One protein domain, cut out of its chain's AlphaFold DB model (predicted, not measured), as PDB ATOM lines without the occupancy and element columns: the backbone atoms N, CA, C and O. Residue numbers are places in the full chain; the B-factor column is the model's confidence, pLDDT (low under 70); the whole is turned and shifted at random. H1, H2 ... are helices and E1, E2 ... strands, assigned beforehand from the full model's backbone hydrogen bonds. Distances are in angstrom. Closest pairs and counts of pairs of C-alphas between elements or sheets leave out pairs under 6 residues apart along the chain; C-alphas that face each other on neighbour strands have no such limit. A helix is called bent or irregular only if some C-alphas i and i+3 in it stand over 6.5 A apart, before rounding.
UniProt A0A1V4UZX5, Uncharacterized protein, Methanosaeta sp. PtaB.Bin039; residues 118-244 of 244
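AT A GLANCE: This is residues 118 to 244 of the 244 residues of an uncharacterized protein of Methanosaeta sp. PtaB.Bin039 (UniProt A0A1V4UZX5). What does the model look like? A strongly twisted sheet of five strands, E3 to E7, has helices H1 and H4 over one face, and the small hairpin E1 and E2 crosses that sheet, partly face to face with it, near the bends of E4 and E5. H2 sits at the E7 edge. What are the parts and the size? The printed part has 127 residues with four named helices and seven named strands, in the order H1 E1 E2 E3 E4 E5 H2 E6 H3 H4 E7; the class is mixed, helices and strands. The five-stranded sheet, order E3 E4 E5 E6 E7, is mixed, and the whole is compact, with a radius of gyration of the C-alphas of 14.3 A and spans of 44 by 29 by 28 A.

IN THESE COORDINATES: Where does the first half run? H1, residues 118 to 140, begins at C-alpha 118 (-28.428, 8.437, -19.370) and is 30.7 A long. E1 is residues 144 to 147, E2 152 to 155, E3 157 to 163, E4 166 to 175, 24.6 A, and E5 178 to 189, 26.6 A. What follows? H2 is residues 194 to 199, E6 209 to 213, H3 216 to 222, H4 224 to 235, 16.0 A, and E7 238 to 242, ending at C-alpha 242 (-43.904, 19.224, -38.885).

HOW THE PARTS SIT: How is the sheet joined? E3, E4 and E5 form a meander, each strand the antiparallel neighbour of the one before, with N 159 and O 170 at 2.9 A and N 169 and O 186 at 2.8 A. E5 and E6 are antiparallel, N 187 and O 211 at 2.8 A; E6, H3 H4 and E7 form a strand-helix-strand unit, two parallel neighbour strands with helices between, its crossover right-handed, N 240 and O 210 at 2.9 A. Where are the helices? H1 and H4 make two layers with the sheet, on the same face at heights of 8.6 A and 9.7 A, and touch through residues 131 to 139 of H1 alone, closest C-alphas Asp 135 and Val 227, 7.0 A, at a steep tilt of 43 degrees, opposite ways. H2 and H3 only graze the sheet, with residues 196 to 199 and 216 to 219. What of E1, E2 and the helix backbones? The antiparallel hairpin E1 and E2, N 145 and O 154 at 2.8 A, makes a sandwich, two sheets face to face, with the larger sheet, strands at 58 degrees. H1 is irregular, but only just, with C-alphas 134 and 137 6.6 A apart, and H2 is irregular, with C-alphas 195 and 198 9.0 A apart. Every O i to N i+4 pair is within hydrogen-bond range in H3 and H4, against 16 of 19 in H1 and 0 of 2 in H2, where 2 of 3 O i to N i+3 pairs are.

THE WHOLE: How far does it reach? The two C-alphas farthest apart, of Phe 151 and Pro 205, are 44.4 A apart. Is it continuous and sure? The printed part has no cut and no long link. Its mean pLDDT is 84.5, with residues 118 to 121, 165, 191, 193 to 207 and 243 to 244 under 70.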
ATOM      1  N   MET A 118     -28.046   7.563 -20.489       64.19
ATOM      2  CA  MET A 118     -28.428   8.437 -19.370       64.19
ATOM      3  C   MET A 118     -27.896   9.872 -19.507       64.19
ATOM      4  O   MET A 118     -28.625  10.826 -19.233       64.19
ATOM      5  N   GLU A 119     -26.645  10.049 -19.936       67.75
ATOM      6  CA  GLU A 119     -26.047  11.368 -20.181       67.75
ATOM      7  C   GLU A 119     -26.847  12.129 -21.235       67.75
ATOM      8  O   GLU A 119     -27.315  13.239 -20.990       67.75
ATOM      9  N   GLY A 120     -27.104  11.497 -22.375       69.06
ATOM     10  CA  GLY A 120     -27.855  12.133 -23.438       69.06
ATOM     11  C   GLY A 120     -29.339  12.341 -23.112       69.06
ATOM     12  O   GLY A 120     -29.938  13.323 -23.553       69.06
ATOM     13  N   GLN A 121     -29.946  11.477 -22.292       69.00
ATOM     14  CA  GLN A 121     -31.264  11.746 -21.704       69.00
ATOM     15  C   GLN A 121     -31.240  13.003 -20.835       69.00
ATOM     16  O   GLN A 121     -32.132  13.842 -20.943       69.00
ATOM     17  N   THR A 122     -30.207  13.147 -20.007       76.25
ATOM     18  CA  THR A 122     -30.026  14.320 -19.149       76.25
ATOM     19  C   THR A 122     -29.861  15.581 -19.997       76.25
ATOM     20  O   THR A 122     -30.499  16.592 -19.719       76.25
ATOM     21  N   GLU A 123     -29.087  15.523 -21.083       80.69
ATOM     22  CA  GLU A 123     -28.939  16.632 -22.036       80.69
ATOM     23  C   GLU A 123     -30.270  17.024 -22.686       80.69
ATOM     24  O   GLU A 123     -30.619  18.204 -22.719       80.69
ATOM     25  N   ALA A 124     -31.047  16.048 -23.159       79.94
ATOM     26  CA  ALA A 124     -32.338  16.306 -23.784       79.94
ATOM     27  C   ALA A 124     -33.371  16.854 -22.781       79.94
ATOM     28  O   ALA A 124     -34.146  17.754 -23.114       79.94
ATOM     29  N   GLN A 125     -33.351  16.367 -21.538       84.25
ATOM     30  CA  GLN A 125     -34.180  16.894 -20.458       84.25
ATOM     31  C   GLN A 125     -33.787  18.326 -20.086       84.25
ATOM     32  O   GLN A 125     -34.657  19.190 -19.972       84.25
ATOM     33  N   ASN A 126     -32.489  18.604 -19.970       88.12
ATOM     34  CA  ASN A 126     -31.975  19.948 -19.721       88.12
ATOM     35  C   ASN A 126     -32.346  20.908 -20.855       88.12
ATOM     36  O   ASN A 126     -32.758  22.037 -20.582       88.12
ATOM     37  N   LEU A 127     -32.269  20.461 -22.115       89.00
ATOM     38  CA  LEU A 127     -32.727  21.251 -23.255       89.00
ATOM     39  C   LEU A 127     -34.215  21.586 -23.112       89.00
ATOM     40  O   LEU A 127     -34.560  22.761 -23.176       89.00
ATOM     41  N   ALA A 128     -35.077  20.600 -22.852       89.62
ATOM     42  CA  ALA A 128     -36.517  20.829 -22.718       89.62
ATOM     43  C   ALA A 128     -36.862  21.795 -21.574       89.62
ATOM     44  O   ALA A 128     -37.639  22.728 -21.767       89.62
ATOM     45  N   ILE A 129     -36.250  21.609 -20.400       90.31
ATOM     46  CA  ILE A 129     -36.447  22.495 -19.243       90.31
ATOM     47  C   ILE A 129     -35.975  23.911 -19.579       90.31
ATOM     48  O   ILE A 129     -36.686  24.880 -19.330       90.31
ATOM     49  N   SER A 130     -34.790  24.046 -20.176       92.56
ATOM     50  CA  SER A 130     -34.240  25.357 -20.515       92.56
ATOM     51  C   SER A 130     -35.058  26.078 -21.590       92.56
ATOM     52  O   SER A 130     -35.321  27.268 -21.436       92.56
ATOM     53  N   LEU A 131     -35.537  25.367 -22.617       93.19
ATOM     54  CA  LEU A 131     -36.457  25.909 -23.616       93.19
ATOM     55  C   LEU A 131     -37.749  26.394 -22.958       93.19
ATOM     56  O   LEU A 131     -38.192  27.504 -23.237       93.19
ATOM     57  N   ALA A 132     -38.336  25.599 -22.062       93.38
ATOM     58  CA  ALA A 132     -39.567  25.967 -21.375       93.38
ATOM     59  C   ALA A 132     -39.389  27.209 -20.494       93.38
ATOM     60  O   ALA A 132     -40.131  28.176 -20.640       93.38
ATOM     61  N   GLU A 133     -38.414  27.190 -19.586       94.06
ATOM     62  CA  GLU A 133     -38.281  28.201 -18.533       94.06
ATOM     63  C   GLU A 133     -37.588  29.483 -18.999       94.06
ATOM     64  O   GLU A 133     -37.962  30.572 -18.565       94.06
ATOM     65  N   ILE A 134     -36.571  29.368 -19.856       93.94
ATOM     66  CA  ILE A 134     -35.693  30.492 -20.217       93.94
ATOM     67  C   ILE A 134     -36.161  31.163 -21.507       93.94
ATOM     68  O   ILE A 134     -36.100  32.387 -21.610       93.94
ATOM     69  N   ASP A 135     -36.652  30.385 -22.471       93.19
ATOM     70  CA  ASP A 135     -36.919  30.904 -23.812       93.19
ATOM     71  C   ASP A 135     -38.427  31.120 -24.021       93.19
ATOM     72  O   ASP A 135     -38.884  32.233 -24.297       93.19
ATOM     73  N   LEU A 136     -39.226  30.069 -23.826       94.19
ATOM     74  CA  LEU A 136     -40.644  30.056 -24.179       94.19
ATOM     75  C   LEU A 136     -41.527  30.762 -23.146       94.19
ATOM     76  O   LEU A 136     -42.315  31.623 -23.532       94.19
ATOM     77  N   LYS A 137     -41.410  30.457 -21.846       93.25
ATOM     78  CA  LYS A 137     -42.225  31.122 -20.809       93.25
ATOM     79  C   LYS A 137     -42.093  32.649 -20.853       93.25
ATOM     80  O   LYS A 137     -43.129  33.315 -20.835       93.25
ATOM     81  N   PRO A 138     -40.885  33.238 -20.958       93.56
ATOM     82  CA  PRO A 138     -40.756  34.689 -21.064       93.56
ATOM     83  C   PRO A 138     -41.364  35.246 -22.353       93.56
ATOM     84  O   PRO A 138     -42.043  36.270 -22.303       93.56
ATOM     85  N   ALA A 139     -41.180  34.567 -23.489       92.81
ATOM     86  CA  ALA A 139     -41.737  35.002 -24.771       92.81
ATOM     87  C   ALA A 139     -43.274  34.910 -24.833       92.81
ATOM     88  O   ALA A 139     -43.921  35.685 -25.544       92.81
ATOM     89  N   LEU A 140     -43.863  33.975 -24.082       92.94
ATOM     90  CA  LEU A 140     -45.298  33.692 -24.077       92.94
ATOM     91  C   LEU A 140     -46.066  34.378 -22.938       92.94
ATOM     92  O   LEU A 140     -47.292  34.328 -22.943       92.94
ATOM     93  N   LYS A 141     -45.385  35.049 -22.001       91.00
ATOM     94  CA  LYS A 141     -45.976  35.607 -20.770       91.00
ATOM     95  C   LYS A 141     -47.244  36.444 -20.991       91.00
ATOM     96  O   LYS A 141     -48.201  36.314 -20.236       91.00
ATOM     97  N   ASP A 142     -47.248  37.284 -22.024       90.75
ATOM     98  CA  ASP A 142     -48.375  38.177 -22.341       90.75
ATOM     99  C   ASP A 142     -49.246  37.651 -23.497       90.75
ATOM    100  O   ASP A 142     -50.183  38.316 -23.952       90.75
ATOM    101  N   ARG A 143     -48.936  36.453 -24.008       91.44
ATOM    102  CA  ARG A 143     -49.681  35.816 -25.093       91.44
ATOM    103  C   ARG A 143     -50.905  35.102 -24.539       91.44
ATOM    104  O   ARG A 143     -50.927  34.613 -23.411       91.44
ATOM    105  N   LYS A 144     -51.936  35.024 -25.378       90.44
ATOM    106  CA  LYS A 144     -53.159  34.287 -25.078       90.44
ATOM    107  C   LYS A 144     -53.432  33.247 -26.151       90.44
ATOM    108  O   LYS A 144     -53.254  33.525 -27.338       90.44
ATOM    109  N   HIS A 145     -53.884  32.081 -25.715       85.38
ATOM    110  CA  HIS A 145     -54.399  31.024 -26.565       85.38
ATOM    111  C   HIS A 145     -55.927  31.093 -26.571       85.38
ATOM    112  O   HIS A 145     -56.554  31.226 -25.518       85.38
ATOM    113  N   TYR A 146     -56.520  31.035 -27.761       85.12
ATOM    114  CA  TYR A 146     -57.968  30.978 -27.907       85.12
ATOM    115  C   TYR A 146     -58.424  29.522 -27.874       85.12
ATOM    116  O   TYR A 146     -58.120  28.761 -28.794       85.12
ATOM    117  N   ASP A 147     -59.184  29.158 -26.848       84.94
ATOM    118  CA  ASP A 147     -59.798  27.842 -26.753       84.94
ATOM    119  C   ASP A 147     -61.162  27.844 -27.456       84.94
ATOM    120  O   ASP A 147     -62.080  28.601 -27.126       84.94
ATOM    121  N   ARG A 148     -61.293  26.965 -28.452       82.62
ATOM    122  CA  ARG A 148     -62.514  26.808 -29.249       82.62
ATOM    123  C   ARG A 148     -63.633  26.097 -28.496       82.62
ATOM    124  O   ARG A 148     -64.783  26.258 -28.887       82.62
ATOM    125  N   GLN A 149     -63.320  25.303 -27.474       84.38
ATOM    126  CA  GLN A 149     -64.332  24.574 -26.708       84.38
ATOM    127  C   GLN A 149     -65.083  25.513 -25.764       84.38
ATOM    128  O   GLN A 149     -66.304  25.433 -25.641       84.38
ATOM    129  N   THR A 150     -64.356  26.436 -25.142       85.44
ATOM    130  CA  THR A 150     -64.892  27.401 -24.173       85.44
ATOM    131  C   THR A 150     -65.141  28.790 -24.770       85.44
ATOM    132  O   THR A 150     -65.724  29.643 -24.104       85.44
ATOM    133  N   PHE A 151     -64.751  29.015 -26.032       86.00
ATOM    134  CA  PHE A 151     -64.896  30.280 -26.765       86.00
ATOM    135  C   PHE A 151     -64.265  31.482 -26.041       86.00
ATOM    136  O   PHE A 151     -64.792  32.598 -26.071       86.00
ATOM    137  N   ALA A 152     -63.124  31.265 -25.385       87.06
ATOM    138  CA  ALA A 152     -62.450  32.270 -24.569       87.06
ATOM    139  C   ALA A 152     -60.929  32.278 -24.784       87.06
ATOM    140  O   ALA A 152     -60.331  31.328 -25.284       87.06
ATOM    141  N   ASN A 153     -60.300  33.401 -24.425       88.81
ATOM    142  CA  ASN A 153     -58.851  33.572 -24.495       88.81
ATOM    143  C   ASN A 153     -58.231  33.366 -23.113       88.81
ATOM    144  O   ASN A 153     -58.539  34.124 -22.189       88.81
ATOM    145  N   PHE A 154     -57.297  32.429 -23.011       91.94
ATOM    146  CA  PHE A 154     -56.581  32.114 -21.778       91.94
ATOM    147  C   PHE A 154     -55.106  32.494 -21.891       91.94
ATOM    148  O   PHE A 154     -54.568  32.477 -23.000       91.94
ATOM    149  N   PRO A 155     -54.435  32.850 -20.782       92.75
ATOM    150  CA  PRO A 155     -52.981  32.955 -20.760       92.75
ATOM    151  C   PRO A 155     -52.345  31.653 -21.252       92.75
ATOM    152  O   PRO A 155     -52.813  30.568 -20.911       92.75
ATOM    153  N   VAL A 156     -51.302  31.770 -22.071       94.06
ATOM    154  CA  VAL A 156     -50.575  30.591 -22.548       94.06
ATOM    155  C   VAL A 156     -49.783  29.982 -21.396       94.06
ATOM    156  O   VAL A 156     -49.033  30.676 -20.711       94.06
ATOM    157  N   GLU A 157     -49.898  28.669 -21.236       93.94
ATOM    158  CA  GLU A 157     -49.055  27.871 -20.353       93.94
ATOM    159  C   GLU A 157     -48.344  26.758 -21.128       93.94
ATOM    160  O   GLU A 157     -48.762  26.351 -22.216       93.94
ATOM    161  N   LEU A 158     -47.245  26.280 -20.547       93.75
ATOM    162  CA  LEU A 158     -46.451  25.173 -21.064       93.75
ATOM    163  C   LEU A 158     -46.505  24.016 -20.076       93.75
ATOM    164  O   LEU A 158     -46.257  24.211 -18.884       93.75
ATOM    165  N   ASP A 159     -46.759  22.824 -20.596       93.25
ATOM    166  CA  ASP A 159     -46.685  21.576 -19.850       93.25
ATOM    167  C   ASP A 159     -45.537  20.731 -20.406       93.25
ATOM    168  O   ASP A 159     -45.570  20.291 -21.558       93.25
ATOM    169  N   LEU A 160     -44.485  20.557 -19.602       90.50
ATOM    170  CA  LEU A 160     -43.396  19.634 -19.903       90.50
ATOM    171  C   LEU A 160     -43.755  18.277 -19.315       90.50
ATOM    172  O   LEU A 160     -43.707  18.090 -18.098       90.50
ATOM    173  N   ARG A 161     -44.047  17.313 -20.181       86.81
ATOM    174  CA  ARG A 161     -44.428  15.971 -19.755       86.81
ATOM    175  C   ARG A 161     -43.754  14.892 -20.572       86.81
ATOM    176  O   ARG A 161     -43.298  15.090 -21.699       86.81
ATOM    177  N   LYS A 162     -43.712  13.712 -19.970       77.25
ATOM    178  CA  LYS A 162     -43.255  12.503 -20.633       77.25
ATOM    179  C   LYS A 162     -44.456  11.791 -21.257       77.25
ATOM    180  O   LYS A 162     -45.378  11.411 -20.542       77.25
ATOM    181  N   GLU A 163     -44.441  11.600 -22.572       76.88
ATOM    182  CA  GLU A 163     -45.450  10.824 -23.304       76.88
ATOM    183  C   GLU A 163     -44.802   9.538 -23.832       76.88
ATOM    184  O   GLU A 163     -44.108   9.539 -24.849       76.88
ATOM    185  N   GLY A 164     -44.984   8.432 -23.105       71.00
ATOM    186  CA  GLY A 164     -44.269   7.184 -23.374       71.00
ATOM    187  C   GLY A 164     -42.761   7.371 -23.201       71.00
ATOM    188  O   GLY A 164     -42.292   7.783 -22.140       71.00
ATOM    189  N   GLU A 165     -41.999   7.105 -24.255       63.94
ATOM    190  CA  GLU A 165     -40.562   7.365 -24.283       63.94
ATOM    191  C   GLU A 165     -40.235   8.803 -24.784       63.94
ATOM    192  O   GLU A 165     -39.073   9.152 -24.947       63.94
ATOM    193  N   ARG A 166     -41.206   9.689 -25.051       73.81
ATOM    194  CA  ARG A 166     -40.944  11.057 -25.557       73.81
ATOM    195  C   ARG A 166     -40.938  12.089 -24.446       73.81
ATOM    196  O   ARG A 166     -41.750  12.017 -23.528       73.81
ATOM    197  N   LEU A 167     -40.087  13.101 -24.590       82.94
ATOM    198  CA  LEU A 167     -40.172  14.320 -23.798       82.94
ATOM    199  C   LEU A 167     -40.835  15.410 -24.638       82.94
ATOM    200  O   LEU A 167     -40.308  15.809 -25.682       82.94
ATOM    201  N   VAL A 168     -42.009  15.843 -24.189       88.50
ATOM    202  CA  VAL A 168     -42.910  16.706 -24.946       88.50
ATOM    203  C   VAL A 168     -43.185  17.977 -24.157       88.50
ATOM    204  O   VAL A 168     -43.567  17.932 -22.989       88.50
ATOM    205  N   LEU A 169     -43.013  19.110 -24.826       93.56
ATOM    206  CA  LEU A 169     -43.488  20.416 -24.401       93.56
ATOM    207  C   LEU A 169     -44.800  20.703 -25.123       93.56
ATOM    208  O   LEU A 169     -44.828  20.897 -26.339       93.56
ATOM    209  N   GLN A 170     -45.892  20.718 -24.372       94.75
ATOM    210  CA  GLN A 170     -47.216  21.012 -24.893       94.75
ATOM    211  C   GLN A 170     -47.574  22.468 -24.591       94.75
ATOM    212  O   GLN A 170     -47.525  22.902 -23.439       94.75
ATOM    213  N   VAL A 171     -47.960  23.219 -25.624       94.38
ATOM    214  CA  VAL A 171     -48.543  24.557 -25.463       94.38
ATOM    215  C   VAL A 171     -50.034  24.397 -25.192       94.38
ATOM    216  O   VAL A 171     -50.695  23.580 -25.840       94.38
ATOM    217  N   GLY A 172     -50.567  25.161 -24.244       93.75
ATOM    218  CA  GLY A 172     -51.971  25.096 -23.852       93.75
ATOM    219  C   GLY A 172     -52.328  26.180 -22.845       93.75
ATOM    220  O   GLY A 172     -51.787  27.287 -22.894       93.75
ATOM    221  N   HIS A 173     -53.251  25.866 -21.943       93.69
ATOM    222  CA  HIS A 173     -53.634  26.737 -20.832       93.69
ATOM    223  C   HIS A 173     -54.152  25.911 -19.648       93.69
ATOM    224  O   HIS A 173     -54.489  24.737 -19.811       93.69
ATOM    225  N   ARG A 174     -54.258  26.520 -18.461       91.69
ATOM    226  CA  ARG A 174     -54.956  25.905 -17.323       91.69
ATOM    227  C   ARG A 174     -56.410  26.343 -17.233       91.69
ATOM    228  O   ARG A 174     -56.716  27.535 -17.269       91.69
ATOM    229  N   ALA A 175     -57.281  25.364 -17.028       87.31
ATOM    230  CA  ALA A 175     -58.677  25.548 -16.667       87.31
ATOM    231  C   ALA A 175     -58.887  24.973 -15.255       87.31
ATOM    232  O   ALA A 175     -59.242  23.811 -15.076       87.31
ATOM    233  N   GLY A 176     -58.601  25.785 -14.233       84.69
ATOM    234  CA  GLY A 176     -58.528  25.305 -12.850       84.69
ATOM    235  C   GLY A 176     -57.288  24.432 -12.637       84.69
ATOM    236  O   GLY A 176     -56.172  24.884 -12.894       84.69
ATOM    237  N   ASP A 177     -57.488  23.192 -12.186       84.94
ATOM    238  CA  ASP A 177     -56.397  22.241 -11.932       84.94
ATOM    239  C   ASP A 177     -55.983  21.442 -13.179       84.94
ATOM    240  O   ASP A 177     -54.896  20.859 -13.209       84.94
ATOM    241  N   GLU A 178     -56.812  21.442 -14.225       89.88
ATOM    242  CA  GLU A 178     -56.555  20.696 -15.457       89.88
ATOM    243  C   GLU A 178     -55.797  21.539 -16.486       89.88
ATOM    244  O   GLU A 178     -56.078  22.723 -16.700       89.88
ATOM    245  N   PHE A 179     -54.830  20.908 -17.154       90.88
ATOM    246  CA  PHE A 179     -54.149  21.485 -18.306       90.88
ATOM    247  C   PHE A 179     -54.881  21.088 -19.589       90.88
ATOM    248  O   PHE A 179     -54.996  19.905 -19.916       90.88
ATOM    249  N   VAL A 180     -55.348  22.085 -20.333       92.19
ATOM    250  CA  VAL A 180     -56.030  21.899 -21.611       92.19
ATOM    251  C   VAL A 180     -55.006  22.041 -22.731       92.19
ATOM    252  O   VAL A 180     -54.405  23.103 -22.925       92.19
ATOM    253  N   ASN A 181     -54.804  20.949 -23.472       91.00
ATOM    254  CA  ASN A 181     -53.853  20.896 -24.578       91.00
ATOM    255  C   ASN A 181     -54.276  21.848 -25.705       91.00
ATOM    256  O   ASN A 181     -55.405  21.781 -26.191       91.00
ATOM    257  N   GLY A 182     -53.344  22.685 -26.151       87.94
ATOM    258  CA  GLY A 182     -53.469  23.440 -27.390       87.94
ATOM    259  C   GLY A 182     -53.068  22.615 -28.615       87.94
ATOM    260  O   GLY A 182     -52.880  21.400 -28.568       87.94
ATOM    261  N   ASP A 183     -52.908  23.315 -29.728       89.31
ATOM    262  CA  ASP A 183     -52.615  22.762 -31.050       89.31
ATOM    263  C   ASP A 183     -51.120  22.706 -31.391       89.31
ATOM    264  O   ASP A 183     -50.763  22.223 -32.462       89.31
ATOM    265  N   ILE A 184     -50.251  23.188 -30.496       92.56
ATOM    266  CA  ILE A 184     -48.800  23.202 -30.696       92.56
ATOM    267  C   ILE A 184     -48.124  22.269 -29.703       92.56
ATOM    268  O   ILE A 184     -48.267  22.405 -28.483       92.56
ATOM    269  N   ARG A 185     -47.331  21.356 -30.250       93.56
ATOM    270  CA  ARG A 185     -46.581  20.338 -29.528       93.56
ATOM    271  C   ARG A 185     -45.130  20.374 -29.981       93.56
ATOM    272  O   ARG A 185     -44.850  20.427 -31.173       93.56
ATOM    273  N   MET A 186     -44.198  20.324 -29.038       93.44
ATOM    274  CA  MET A 186     -42.771  20.289 -29.338       93.44
ATOM    275  C   MET A 186     -42.147  19.049 -28.709       93.44
ATOM    276  O   MET A 186     -42.238  18.851 -27.500       93.44
ATOM    277  N   THR A 187     -41.508  18.213 -29.517       90.00
ATOM    278  CA  THR A 187     -40.870  16.976 -29.066       90.00
ATOM    279  C   THR A 187     -39.358  17.121 -29.168       90.00
ATOM    280  O   THR A 187     -38.829  17.399 -30.247       90.00
ATOM    281  N   VAL A 188     -38.654  16.918 -28.051       87.25
ATOM    282  CA  VAL A 188     -37.185  16.874 -28.051       87.25
ATOM    283  C   VAL A 188     -36.733  15.488 -28.488       87.25
ATOM    284  O   VAL A 188     -37.130  14.472 -27.916       87.25
ATOM    285  N   LEU A 189     -35.885  15.461 -29.507       78.00
ATOM    286  CA  LEU A 189     -35.388  14.263 -30.156       78.00
ATOM    287  C   LEU A 189     -33.869  14.216 -30.073       78.00
ATOM    288  O   LEU A 189     -33.180  15.219 -30.245       78.00
ATOM    289  N   ARG A 190     -33.344  13.013 -29.861       73.62
ATOM    290  CA  ARG A 190     -31.902  12.734 -29.930       73.62
ATOM    291  C   ARG A 190     -31.488  12.087 -31.248       73.62
ATOM    292  O   ARG A 190     -30.305  11.935 -31.524       73.62
ATOM    293  N   ARG A 191     -32.470  11.680 -32.051       66.88
ATOM    294  CA  ARG A 191     -32.284  11.089 -33.371       66.88
ATOM    295  C   ARG A 191     -33.540  11.260 -34.212       66.88
ATOM    296  O   ARG A 191     -34.616  11.538 -33.684       66.88
ATOM    297  N   SER A 192     -33.397  11.032 -35.508       70.31
ATOM    298  CA  SER A 192     -34.519  10.947 -36.435       70.31
ATOM    299  C   SER A 192     -35.517   9.884 -35.972       70.31
ATOM    300  O   SER A 192     -35.143   8.739 -35.718       70.31
ATOM    301  N   ASP A 193     -36.786  10.264 -35.851       68.56
ATOM    302  CA  ASP A 193     -37.873   9.362 -35.491       68.56
ATOM    303  C   ASP A 193     -38.788   9.111 -36.706       68.56
ATOM    304  O   ASP A 193     -39.521  10.017 -37.107       68.56
ATOM    305  N   PRO A 194     -38.786   7.885 -37.275       65.81
ATOM    306  CA  PRO A 194     -39.592   7.534 -38.445       65.81
ATOM    307  C   PRO A 194     -41.100   7.707 -38.260       65.81
ATOM    308  O   PRO A 194     -41.829   7.741 -39.252       65.81
ATOM    309  N   SER A 195     -41.592   7.800 -37.020       67.81
ATOM    310  CA  SER A 195     -43.017   8.024 -36.760       67.81
ATOM    311  C   SER A 195     -43.524   9.364 -37.315       67.81
ATOM    312  O   SER A 195     -44.715   9.500 -37.579       67.81
ATOM    313  N   PHE A 196     -42.619  10.320 -37.553       67.62
ATOM    314  CA  PHE A 196     -42.910  11.591 -38.214       67.62
ATOM    315  C   PHE A 196     -42.933  11.484 -39.753       67.62
ATOM    316  O   PHE A 196     -43.098  12.485 -40.452       67.62
ATOM    317  N   GLY A 197     -42.766  10.280 -40.315       68.75
ATOM    318  CA  GLY A 197     -42.899  10.015 -41.748       68.75
ATOM    319  C   GLY A 197     -41.904  10.807 -42.603       68.75
ATOM    320  O   GLY A 197     -40.720  10.904 -42.284       68.75
ATOM    321  N   SER A 198     -42.373  11.400 -43.704       68.81
ATOM    322  CA  SER A 198     -41.541  12.253 -44.574       68.81
ATOM    323  C   SER A 198     -41.019  13.514 -43.881       68.81
ATOM    324  O   SER A 198     -40.044  14.098 -44.349       68.81
ATOM    325  N   SER A 199     -41.642  13.909 -42.771       68.19
ATOM    326  CA  SER A 199     -41.271  15.069 -41.958       68.19
ATOM    327  C   SER A 199     -40.302  14.704 -40.833       68.19
ATOM    328  O   SER A 199     -40.097  15.499 -39.918       68.19
ATOM    329  N   THR A 200     -39.713  13.501 -40.884       66.75
ATOM    330  CA  THR A 200     -38.729  13.041 -39.903       66.75
ATOM    331  C   THR A 200     -37.582  14.049 -39.785       66.75
ATOM    332  O   THR A 200     -36.842  14.247 -40.755       66.75
ATOM    333  N   PRO A 201     -37.387  14.651 -38.597       66.62
ATOM    334  CA  PRO A 201     -36.293  15.577 -38.343       66.62
ATOM    335  C   PRO A 201     -34.950  14.930 -38.649       66.62
ATOM    336  O   PRO A 201     -34.657  13.840 -38.147       66.62
ATOM    337  N   ARG A 202     -34.114  15.596 -39.447       65.38
ATOM    338  CA  ARG A 202     -32.717  15.176 -39.591       65.38
ATOM    339  C   ARG A 202     -31.968  15.587 -38.338       65.38
ATOM    340  O   ARG A 202     -31.946  16.763 -37.982       65.38
ATOM    341  N   VAL A 203     -31.392  14.598 -37.671       62.94
ATOM    342  CA  VAL A 203     -30.561  14.812 -36.495       62.94
ATOM    343  C   VAL A 203     -29.151  14.407 -36.874       62.94
ATOM    344  O   VAL A 203     -28.870  13.217 -37.010       62.94
ATOM    345  N   ASP A 204     -28.294  15.399 -37.104       58.47
ATOM    346  CA  ASP A 204     -26.888  15.155 -37.401       58.47
ATOM    347  C   ASP A 204     -26.161  14.762 -36.107       58.47
ATOM    348  O   ASP A 204     -26.239  15.488 -35.112       58.47
ATOM    349  N   PRO A 205     -25.465  13.618 -36.070       53.97
ATOM    350  CA  PRO A 205     -24.749  13.210 -34.873       53.97
ATOM    351  C   PRO A 205     -23.501  14.056 -34.576       53.97
ATOM    352  O   PRO A 205     -22.728  14.320 -35.500       53.97
ATOM    353  N   PRO A 206     -23.197  14.363 -33.295       51.12
ATOM    354  CA  PRO A 206     -24.014  14.179 -32.091       51.12
ATOM    355  C   PRO A 206     -24.861  15.437 -31.825       51.12
ATOM    356  O   PRO A 206     -24.336  16.446 -31.362       51.12
ATOM    357  N   GLY A 207     -26.162  15.395 -32.119       69.19
ATOM    358  CA  GLY A 207     -27.030  16.571 -32.035       69.19
ATOM    359  C   GLY A 207     -28.379  16.275 -31.390       69.19
ATOM    360  O   GLY A 207     -28.884  15.156 -31.448       69.19
ATOM    361  N   LEU A 208     -28.969  17.298 -30.776       79.19
ATOM    362  CA  LEU A 208     -30.379  17.308 -30.394       79.19
ATOM    363  C   LEU A 208     -31.196  17.931 -31.524       79.19
ATOM    364  O   LEU A 208     -30.700  18.762 -32.289       79.19
ATOM    365  N   ALA A 209     -32.465  17.561 -31.602       84.44
ATOM    366  CA  ALA A 209     -33.427  18.208 -32.468       84.44
ATOM    367  C   ALA A 209     -34.731  18.498 -31.733       84.44
ATOM    368  O   ALA A 209     -35.110  17.796 -30.797       84.44
ATOM    369  N   LEU A 210     -35.433  19.526 -32.188       89.44
ATOM    370  CA  LEU A 210     -36.775  19.860 -31.756       89.44
ATOM    371  C   LEU A 210     -37.718  19.686 -32.946       89.44
ATOM    372  O   LEU A 210     -37.598  20.389 -33.953       89.44
ATOM    373  N   ALA A 211     -38.635  18.733 -32.827       90.38
ATOM    374  CA  ALA A 211     -39.774  18.591 -33.722       90.38
ATOM    375  C   ALA A 211     -40.909  19.477 -33.217       90.38
ATOM    376  O   ALA A 211     -41.307  19.339 -32.064       90.38
ATOM    377  N   VAL A 212     -41.434  20.362 -34.057       92.81
ATOM    378  CA  VAL A 212     -42.533  21.265 -33.708       92.81
ATOM    379  C   VAL A 212     -43.731  20.928 -34.576       92.81
ATOM    380  O   VAL A 212     -43.725  21.186 -35.775       92.81
ATOM    381  N   GLU A 213     -44.749  20.345 -33.964       92.50
ATOM    382  CA  GLU A 213     -46.020  19.991 -34.584       92.50
ATOM    383  C   GLU A 213     -47.050  21.077 -34.268       92.50
ATOM    384  O   GLU A 213     -47.207  21.477 -33.110       92.50
ATOM    385  N   GLY A 214     -47.762  21.545 -35.288       90.44
ATOM    386  CA  GLY A 214     -48.909  22.426 -35.112       90.44
ATOM    387  C   GLY A 214     -49.165  23.350 -36.304       90.44
ATOM    388  O   GLY A 214     -48.323  23.485 -37.199       90.44
ATOM    389  N   PRO A 215     -50.317  24.041 -36.328       90.06
ATOM    390  CA  PRO A 215     -50.666  24.923 -37.432       90.06
ATOM    391  C   PRO A 215     -49.730  26.136 -37.514       90.06
ATOM    392  O   PRO A 215     -49.544  26.862 -36.531       90.06
ATOM    393  N   LYS A 216     -49.229  26.449 -38.719       88.88
ATOM    394  CA  LYS A 216     -48.411  27.657 -38.975       88.88
ATOM    395  C   LYS A 216     -49.081  28.945 -38.491       88.88
ATOM    396  O   LYS A 216     -48.417  29.859 -38.011       88.88
ATOM    397  N   THR A 217     -50.409  29.025 -38.588       89.12
ATOM    398  CA  THR A 217     -51.179  30.174 -38.092       89.12
ATOM    399  C   THR A 217     -51.001  30.380 -36.592       89.12
ATOM    400  O   THR A 217     -50.827  31.513 -36.152       89.12
ATOM    401  N   SER A 218     -51.003  29.294 -35.824       89.00
ATOM    402  CA  SER A 218     -50.907  29.317 -34.366       89.00
ATOM    403  C   SER A 218     -49.475  29.588 -33.917       89.00
ATOM    404  O   SER A 218     -49.257  30.429 -33.043       89.00
ATOM    405  N   LEU A 219     -48.489  28.978 -34.587       90.75
ATOM    406  CA  LEU A 219     -47.066  29.275 -34.387       90.75
ATOM    407  C   LEU A 219     -46.771  30.766 -34.602       90.75
ATOM    408  O   LEU A 219     -46.171  31.416 -33.741       90.75
ATOM    409  N   ARG A 220     -47.273  31.333 -35.705       90.12
ATOM    410  CA  ARG A 220     -47.109  32.754 -36.032       90.12
ATOM    411  C   ARG A 220     -47.853  33.674 -35.068       90.12
ATOM    412  O   ARG A 220     -47.309  34.702 -34.675       90.12
ATOM    413  N   GLN A 221     -49.078  33.326 -34.669       88.56
ATOM    414  CA  GLN A 221     -49.858  34.115 -33.709       88.56
ATOM    415  C   GLN A 221     -49.135  34.248 -32.362       88.56
ATOM    416  O   GLN A 221     -49.165  35.315 -31.742       88.56
ATOM    417  N   LEU A 222     -48.477  33.176 -31.921       90.12
ATOM    418  CA  LEU A 222     -47.702  33.166 -30.686       90.12
ATOM    419  C   LEU A 222     -46.277  33.715 -30.859       90.12
ATOM    420  O   LEU A 222     -45.605  33.959 -29.860       90.12
ATOM    421  N   GLY A 223     -45.832  33.963 -32.096       90.69
ATOM    422  CA  GLY A 223     -44.471  34.413 -32.397       90.69
ATOM    423  C   GLY A 223     -43.414  33.368 -32.042       90.69
ATOM    424  O   GLY A 223     -42.303  33.725 -31.663       90.69
ATOM    425  N   LEU A 224     -43.774  32.084 -32.101       92.06
ATOM    426  CA  LEU A 224     -42.906  30.991 -31.668       92.06
ATOM    427  C   LEU A 224     -41.762  30.723 -32.639       92.06
ATOM    428  O   LEU A 224     -40.706  30.281 -32.199       92.06
ATOM    429  N   GLU A 225     -41.948  31.009 -33.928       92.38
ATOM    430  CA  GLU A 225     -40.938  30.724 -34.950       92.38
ATOM    431  C   GLU A 225     -39.624  31.462 -34.658       92.38
ATOM    432  O   GLU A 225     -38.580  30.830 -34.510       92.38
ATOM    433  N   ASP A 226     -39.691  32.777 -34.435       91.94
ATOM    434  CA  ASP A 226     -38.512  33.604 -34.142       91.94
ATOM    435  C   ASP A 226     -37.801  33.180 -32.846       91.94
ATOM    436  O   ASP A 226     -36.568  33.173 -32.767       91.94
ATOM    437  N   VAL A 227     -38.580  32.822 -31.819       94.50
ATOM    438  CA  VAL A 227     -38.060  32.392 -30.513       94.50
ATOM    439  C   VAL A 227     -37.316  31.072 -30.663       94.50
ATOM    440  O   VAL A 227     -36.166  30.961 -30.241       94.50
ATOM    441  N   LEU A 228     -37.942  30.090 -31.312       94.50
ATOM    442  CA  LEU A 228     -37.372  28.762 -31.492       94.50
ATOM    443  C   LEU A 228     -36.161  28.784 -32.426       94.50
ATOM    444  O   LEU A 228     -35.169  28.121 -32.137       94.50
ATOM    445  N   GLU A 229     -36.189  29.577 -33.498       94.12
ATOM    446  CA  GLU A 229     -35.037  29.757 -34.388       94.12
ATOM    447  C   GLU A 229     -33.853  30.421 -33.681       94.12
ATOM    448  O   GLU A 229     -32.691  30.075 -33.922       94.12
ATOM    449  N   LYS A 230     -34.120  31.393 -32.803       94.06
ATOM    450  CA  LYS A 230     -33.082  31.994 -31.965       94.06
ATOM    451  C   LYS A 230     -32.493  30.956 -31.005       94.06
ATOM    452  O   LYS A 230     -31.277  30.769 -31.020       94.06
ATOM    453  N   SER A 231     -33.333  30.238 -30.259       93.19
ATOM    454  CA  SER A 231     -32.892  29.188 -29.334       93.19
ATOM    455  C   SER A 231     -32.098  28.086 -30.035       93.19
ATOM    456  O   SER A 231     -31.063  27.663 -29.525       93.19
ATOM    457  N   ALA A 232     -32.539  27.655 -31.221       91.75
ATOM    458  CA  ALA A 232     -31.860  26.642 -32.027       91.75
ATOM    459  C   ALA A 232     -30.441  27.075 -32.409       91.75
ATOM    460  O   ALA A 232     -29.496  26.303 -32.250       91.75
ATOM    461  N   ARG A 233     -30.274  28.332 -32.845       91.19
ATOM    462  CA  ARG A 233     -28.959  28.899 -33.179       91.19
ATOM    463  C   ARG A 233     -28.054  29.056 -31.960       91.19
ATOM    464  O   ARG A 233     -26.877  28.736 -32.050       91.19
ATOM    465  N   GLU A 234     -28.585  29.548 -30.843       92.06
ATOM    466  CA  GLU A 234     -27.791  29.815 -29.635       92.06
ATOM    467  C   GLU A 234     -27.354  28.528 -28.924       92.06
ATOM    468  O   GLU A 234     -26.251  28.467 -28.384       92.06
ATOM    469  N   ARG A 235     -28.205  27.495 -28.935       87.56
ATOM    470  CA  ARG A 235     -27.979  26.229 -28.217       87.56
ATOM    471  C   ARG A 235     -27.484  25.093 -29.119       87.56
ATOM    472  O   ARG A 235     -27.110  24.047 -28.603       87.56
ATOM    473  N   GLY A 236     -27.473  25.286 -30.441       87.62
ATOM    474  CA  GLY A 236     -26.905  24.339 -31.402       87.62
ATOM    475  C   GLY A 236     -27.718  23.056 -31.593       87.62
ATOM    476  O   GLY A 236     -27.134  21.978 -31.665       87.62
ATOM    477  N   PHE A 237     -29.050  23.151 -31.674       86.31
ATOM    478  CA  PHE A 237     -29.925  22.011 -31.983       86.31
ATOM    479  C   PHE A 237     -30.648  22.198 -33.323       86.31
ATOM    480  O   PHE A 237     -30.889  23.321 -33.766       86.31
ATOM    481  N   ALA A 238     -31.024  21.096 -33.972       86.25
ATOM    482  CA  ALA A 238     -31.776  21.141 -35.224       86.25
ATOM    483  C   ALA A 238     -33.260  21.440 -34.966       86.25
ATOM    484  O   ALA A 238     -33.904  20.778 -34.157       86.25
ATOM    485  N   LEU A 239     -33.840  22.405 -35.676       89.31
ATOM    486  CA  LEU A 239     -35.257  22.757 -35.561       89.31
ATOM    487  C   LEU A 239     -36.016  22.275 -36.796       89.31
ATOM    488  O   LEU A 239     -35.612  22.568 -37.919       89.31
ATOM    489  N   ASN A 240     -37.106  21.535 -36.593       88.94
ATOM    490  CA  ASN A 240     -37.907  20.979 -37.680       88.94
ATOM    491  C   ASN A 240     -39.392  21.233 -37.417       88.94
ATOM    492  O   ASN A 240     -39.932  20.775 -36.412       88.94
ATOM    493  N   TYR A 241     -40.052  21.929 -38.341       88.75
ATOM    494  CA  TYR A 241     -41.498  22.125 -38.309       88.75
ATOM    495  C   TYR A 241     -42.190  20.988 -39.052       88.75
ATOM    496  O   TYR A 241     -41.869  20.698 -40.205       88.75
ATOM    497  N   ILE A 242     -43.138  20.352 -38.379       84.06
ATOM    498  CA  ILE A 242     -43.904  19.224 -38.885       84.06
ATOM    499  C   ILE A 242     -45.301  19.747 -39.195       84.06
ATOM    500  O   ILE A 242     -46.044  20.142 -38.295       84.06
ATOM    501  N   GLU A 243     -45.628  19.799 -40.486       69.50
ATOM    502  CA  GLU A 243     -46.964  20.187 -40.932       69.50
ATOM    503  C   GLU A 243     -47.969  19.110 -40.512       69.50
ATOM    504  O   GLU A 243     -47.845  17.950 -40.907       69.50
ATOM    505  N   SER A 244     -48.931  19.516 -39.683       58.09
ATOM    506  CA  SER A 244     -50.083  18.724 -39.240       58.09
ATOM    507  C   SER A 244     -51.329  19.070 -40.041       58.09
ATOM    508  O   SER A 244     -51.579  20.295 -40.169       58.09
TER     509      SER A 244